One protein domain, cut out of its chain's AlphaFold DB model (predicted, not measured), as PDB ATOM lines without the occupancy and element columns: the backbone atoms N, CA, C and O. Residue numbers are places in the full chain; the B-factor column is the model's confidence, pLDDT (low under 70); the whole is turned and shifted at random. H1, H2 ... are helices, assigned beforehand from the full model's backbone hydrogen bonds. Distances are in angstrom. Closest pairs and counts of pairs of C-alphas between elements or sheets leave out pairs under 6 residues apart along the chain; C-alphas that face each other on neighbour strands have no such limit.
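What this domain is: This is residues 144 to 185 of the 186 residues of an uncharacterized protein of Staphylococcus agnetis (UniProt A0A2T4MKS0). A long, unbent helix, H1, turns a sharp corner at its far end into a short second helix, H2, making a lopsided L; most of H1, residues 144 to 165, stands free. The printed part has 42 residues with two named helices, H1 then H2, and no named strand; its class is all helix. It is extended, with a radius of gyration of the C-alphas of 15.0 A, and spans 44 by 20 by 6 A.

Where its parts are: H1 covers residues 144 to 171, 40.9 A from C-alpha 144 at (139.019, 91.146, 289.381) to C-alpha 171. H2 covers residues 173 to 183, 15.9 A long, ending with C-alpha 183 at (136.343, 122.926, 269.294).

How they stand to each other: H1 and H2 touch only at the corner by their link, H1 with residues 169 to 170 alone; the closest C-alphas, of Leu 169 and Gly 175, are 4.5 A apart. They run opposite ways at a steep tilt of 56 degrees. Every O i to N i+4 pair in H1 is within hydrogen-bond range; in H2, 6 of 7 are.

The domain as a whole: The C-alphas of Asp 144 and Arg 173 are the two farthest apart, 45.6 A. The printed part has no cut, and the link from H1 to H2 is tight. Mean pLDDT of the printed part is 89.7, and no printed residue is under 70.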
ATOM      1  N   ASP A 144     139.096  90.388 290.632       94.19
ATOM      2  CA  ASP A 144     139.019  91.146 289.381       94.19
ATOM      3  C   ASP A 144     138.058  92.340 289.495       94.19
ATOM      4  O   ASP A 144     138.347  93.419 288.975       94.19
ATOM      5  N   ASN A 145     136.951  92.199 290.231       95.06
ATOM      6  CA  ASN A 145     136.035  93.305 290.506       95.06
ATOM      7  C   ASN A 145     136.715  94.410 291.324       95.06
ATOM      8  O   ASN A 145     136.600  95.583 290.973       95.06
ATOM      9  N   ILE A 146     137.472  94.049 292.365       94.06
ATOM     10  CA  ILE A 146     138.238  95.002 293.181       94.06
ATOM     11  C   ILE A 146     139.248  95.761 292.311       94.06
ATOM     12  O   ILE A 146     139.303  96.990 292.370       94.06
ATOM     13  N   LYS A 147     139.996  95.059 291.449       94.69
ATOM     14  CA  LYS A 147     140.937  95.693 290.508       94.69
ATOM     15  C   LYS A 147     140.234  96.675 289.573       94.69
ATOM     16  O   LYS A 147     140.683  97.810 289.429       94.69
ATOM     17  N   LYS A 148     139.106  96.270 288.978       95.06
ATOM     18  CA  LYS A 148     138.309  97.133 288.092       95.06
ATOM     19  C   LYS A 148     137.763  98.360 288.822       95.06
ATOM     20  O   LYS A 148     137.803  99.452 288.266       95.06
ATOM     21  N   ARG A 149     137.316  98.225 290.077       93.69
ATOM     22  CA  ARG A 149     136.906  99.376 290.904       93.69
ATOM     23  C   ARG A 149     138.055 100.361 291.120       93.69
ATOM     24  O   ARG A 149     137.838 101.561 290.994       93.69
ATOM     25  N   GLY A 150     139.268  99.867 291.380       95.31
ATOM     26  CA  GLY A 150     140.464 100.708 291.484       95.31
ATOM     27  C   GLY A 150     140.760 101.479 290.193       95.31
ATOM     28  O   GLY A 150     140.984 102.686 290.234       95.31
ATOM     29  N   GLN A 151     140.674 100.812 289.039       95.50
ATOM     30  CA  GLN A 151     140.836 101.456 287.728       95.50
ATOM     31  C   GLN A 151     139.764 102.524 287.471       95.50
ATOM     32  O   GLN A 151     140.080 103.611 286.997       95.50
ATOM     33  N   ILE A 152     138.503 102.248 287.817       95.06
ATOM     34  CA  ILE A 152     137.409 103.222 287.688       95.06
ATOM     35  C   ILE A 152     137.672 104.453 288.562       95.06
ATOM     36  O   ILE A 152     137.503 105.569 288.084       95.06
ATOM     37  N   ALA A 153     138.124 104.275 289.806       94.69
ATOM     38  CA  ALA A 153     138.449 105.396 290.688       94.69
ATOM     39  C   ALA A 153     139.552 106.293 290.095       94.69
ATOM     40  O   ALA A 153     139.395 107.511 290.055       94.69
ATOM     41  N   GLN A 154     140.614 105.696 289.542       94.62
ATOM     42  CA  GLN A 154     141.675 106.434 288.841       94.62
ATOM     43  C   GLN A 154     141.153 107.165 287.591       94.62
ATOM     44  O   GLN A 154     141.532 108.305 287.317       94.62
ATOM     45  N   LEU A 155     140.256 106.539 286.825       95.44
ATOM     46  CA  LEU A 155     139.624 107.172 285.664       95.44
ATOM     47  C   LEU A 155     138.724 108.354 286.059       95.44
ATOM     48  O   LEU A 155     138.675 109.353 285.345       95.44
ATOM     49  N   ILE A 156     138.041 108.273 287.202       94.62
ATOM     50  CA  ILE A 156     137.251 109.386 287.744       94.62
ATOM     51  C   ILE A 156     138.174 110.536 288.166       94.62
ATOM     52  O   ILE A 156     137.959 111.672 287.751       94.62
ATOM     53  N   GLU A 157     139.248 110.251 288.903       93.50
ATOM     54  CA  GLU A 157     140.202 111.275 289.348       93.50
ATOM     55  C   GLU A 157     140.888 111.984 288.167       93.50
ATOM     56  O   GLU A 157     141.028 113.212 288.140       93.50
ATOM     57  N   THR A 158     141.284 111.224 287.143       94.31
ATOM     58  CA  THR A 158     141.860 111.794 285.918       94.31
ATOM     59  C   THR A 158     140.842 112.632 285.150       94.31
ATOM     60  O   THR A 158     141.186 113.734 284.713       94.31
ATOM     61  N   LYS A 159     139.582 112.188 285.042       94.75
ATOM     62  CA  LYS A 159     138.487 112.982 284.463       94.75
ATOM     63  C   LYS A 159     138.305 114.307 285.205       94.75
ATOM     64  O   LYS A 159     138.257 115.352 284.555       94.75
ATOM     65  N   ASP A 160     138.246 114.285 286.533       94.06
ATOM     66  CA  ASP A 160     138.056 115.490 287.349       94.06
ATOM     67  C   ASP A 160     139.254 116.438 287.231       94.06
ATOM     68  O   ASP A 160     139.103 117.656 287.108       94.06
ATOM     69  N   THR A 161     140.466 115.886 287.167       93.38
ATOM     70  CA  THR A 161     141.688 116.660 286.928       93.38
ATOM     71  C   THR A 161     141.662 117.346 285.560       93.38
ATOM     72  O   THR A 161     141.998 118.530 285.454       93.38
ATOM     73  N   ILE A 162     141.254 116.632 284.507       92.06
ATOM     74  CA  ILE A 162     141.117 117.183 283.151       92.06
ATOM     75  C   ILE A 162     140.034 118.265 283.124       92.06
ATOM     76  O   ILE A 162     140.278 119.345 282.584       92.06
ATOM     77  N   LEU A 163     138.882 118.023 283.753       93.44
ATOM     78  CA  LEU A 163     137.793 118.995 283.849       93.44
ATOM     79  C   LEU A 163     138.252 120.281 284.546       93.44
ATOM     80  O   LEU A 163     138.040 121.375 284.027       93.44
ATOM     81  N   ASN A 164     138.953 120.164 285.673       92.44
ATOM     82  CA  ASN A 164     139.499 121.315 286.391       92.44
ATOM     83  C   ASN A 164     140.509 122.101 285.545       92.44
ATOM     84  O   ASN A 164     140.486 123.333 285.532       92.44
ATOM     85  N   ARG A 165     141.389 121.410 284.807       87.00
ATOM     86  CA  ARG A 165     142.325 122.059 283.873       87.00
ATOM     87  C   ARG A 165     141.583 122.786 282.753       87.00
ATOM     88  O   ARG A 165     141.935 123.920 282.436       87.00
ATOM     89  N   TYR A 166     140.548 122.163 282.195       87.19
ATOM     90  CA  TYR A 166     139.701 122.759 281.166       87.19
ATOM     91  C   TYR A 166     139.002 124.033 281.661       87.19
ATOM     92  O   TYR A 166     139.059 125.067 280.995       87.19
ATOM     93  N   LEU A 167     138.402 124.001 282.856       88.94
ATOM     94  CA  LEU A 167     137.744 125.166 283.455       88.94
ATOM     95  C   LEU A 167     138.730 126.323 283.684       88.94
ATOM     96  O   LEU A 167     138.454 127.446 283.261       88.94
ATOM     97  N   LYS A 168     139.923 126.043 284.227       88.69
ATOM     98  CA  LYS A 168     140.991 127.049 284.390       88.69
ATOM     99  C   LYS A 168     141.437 127.664 283.058       88.69
ATOM    100  O   LYS A 168     141.629 128.876 282.964       88.69
ATOM    101  N   LEU A 169     141.583 126.851 282.007       86.00
ATOM    102  CA  LEU A 169     141.897 127.340 280.657       86.00
ATOM    103  C   LEU A 169     140.798 128.265 280.125       86.00
ATOM    104  O   LEU A 169     141.095 129.302 279.533       86.00
ATOM    105  N   ARG A 170     139.531 127.929 280.370       83.31
ATOM    106  CA  ARG A 170     138.379 128.725 279.932       83.31
ATOM    107  C   ARG A 170     138.307 130.093 280.616       83.31
ATOM    108  O   ARG A 170     137.876 131.069 279.993       83.31
ATOM    109  N   GLU A 171     138.734 130.192 281.869       88.25
ATOM    110  CA  GLU A 171     138.756 131.460 282.608       88.25
ATOM    111  C   GLU A 171     139.786 132.445 282.032       88.25
ATOM    112  O   GLU A 171     139.486 133.635 281.895       88.25
ATOM    113  N   SER A 172     140.940 131.949 281.571       88.38
ATOM    114  CA  SER A 172     141.993 132.754 280.935       88.38
ATOM    115  C   SER A 172     141.603 133.282 279.547       88.38
ATOM    116  O   SER A 172     141.022 132.573 278.726       88.38
ATOM    117  N   ARG A 173     141.987 134.529 279.234       84.94
ATOM    118  CA  ARG A 173     141.695 135.193 277.945       84.94
ATOM    119  C   ARG A 173     142.326 134.458 276.751       84.94
ATOM    120  O   ARG A 173     141.666 134.292 275.730       84.94
ATOM    121  N   LEU A 174     143.569 133.986 276.900       84.88
ATOM    122  CA  LEU A 174     144.282 133.198 275.882       84.88
ATOM    123  C   LEU A 174     143.759 131.757 275.802       84.88
ATOM    124  O   LEU A 174     143.558 131.240 274.705       84.88
ATOM    125  N   GLY A 175     143.463 131.133 276.946       83.44
ATOM    126  CA  GLY A 175     142.925 129.770 276.980       83.44
ATOM    127  C   GLY A 175     141.526 129.666 276.358       83.44
ATOM    128  O   GLY A 175     141.239 128.711 275.642       83.44
ATOM    129  N   ARG A 176     140.690 130.707 276.488       86.62
ATOM    130  CA  ARG A 176     139.389 130.812 275.798       86.62
ATOM    131  C   ARG A 176     139.516 130.804 274.269       86.62
ATOM    132  O   ARG A 176     138.656 130.248 273.588       86.62
ATOM    133  N   ILE A 177     140.567 131.426 273.726       85.19
ATOM    134  CA  ILE A 177     140.854 131.430 272.282       85.19
ATOM    135  C   ILE A 177     141.339 130.043 271.842       85.19
ATOM    136  O   ILE A 177     140.875 129.534 270.825       85.19
ATOM    137  N   GLN A 178     142.216 129.410 272.628       83.44
ATOM    138  CA  GLN A 178     142.723 128.059 272.356       83.44
ATOM    139  C   GLN A 178     141.609 127.004 272.353       83.44
ATOM    140  O   GLN A 178     141.539 126.210 271.419       83.44
ATOM    141  N   ILE A 179     140.697 127.036 273.333       83.44
ATOM    142  CA  ILE A 179     139.542 126.126 273.391       83.44
ATOM    143  C   ILE A 179     138.650 126.307 272.155       83.44
ATOM    144  O   ILE A 179     138.361 125.330 271.475       83.44
ATOM    145  N   LYS A 180     138.297 127.549 271.792       85.31
ATOM    146  CA  LYS A 180     137.483 127.828 270.592       85.31
ATOM    147  C   LYS A 180     138.135 127.360 269.289       85.31
ATOM    148  O   LYS A 180     137.430 127.004 268.349       85.31
ATOM    149  N   LEU A 181     139.463 127.425 269.190       86.12
ATOM    150  CA  LEU A 181     140.197 126.919 268.027       86.12
ATOM    151  C   LEU A 181     140.186 125.390 267.972       86.12
ATOM    152  O   LEU A 181     140.118 124.832 266.880       86.12
ATOM    153  N   TRP A 182     140.256 124.730 269.127       84.62
ATOM    154  CA  TRP A 182     140.209 123.276 269.230       84.62
ATOM    155  C   TRP A 182     138.807 122.725 268.928       84.62
ATOM    156  O   TRP A 182     138.687 121.885 268.044       84.62
ATOM    157  N   GLU A 183     137.756 123.289 269.534       82.50
ATOM    158  CA  GLU A 183     136.343 122.926 269.294       82.50
ATOM    159  C   GLU A 183     135.898 123.110 267.832       82.50
ATOM    160  O   GLU A 183     134.937 122.494 267.395       82.50
ATOM    161  N   ARG A 184     136.571 123.978 267.063       83.75
ATOM    162  CA  ARG A 184     136.306 124.166 265.623       83.75
ATOM    163  C   ARG A 184     137.016 123.150 264.723       83.75
ATOM    164  O   ARG A 184     136.732 123.128 263.529       83.75
ATOM    165  N   ARG A 185     138.002 122.415 265.246       76.62
ATOM    166  CA  ARG A 185     138.819 121.444 264.494       76.62
ATOM    167  C   ARG A 185     138.417 119.993 264.760       76.62
ATOM    168  O   ARG A 185     138.716 119.150 263.920       76.62
TER     169      ARG A 185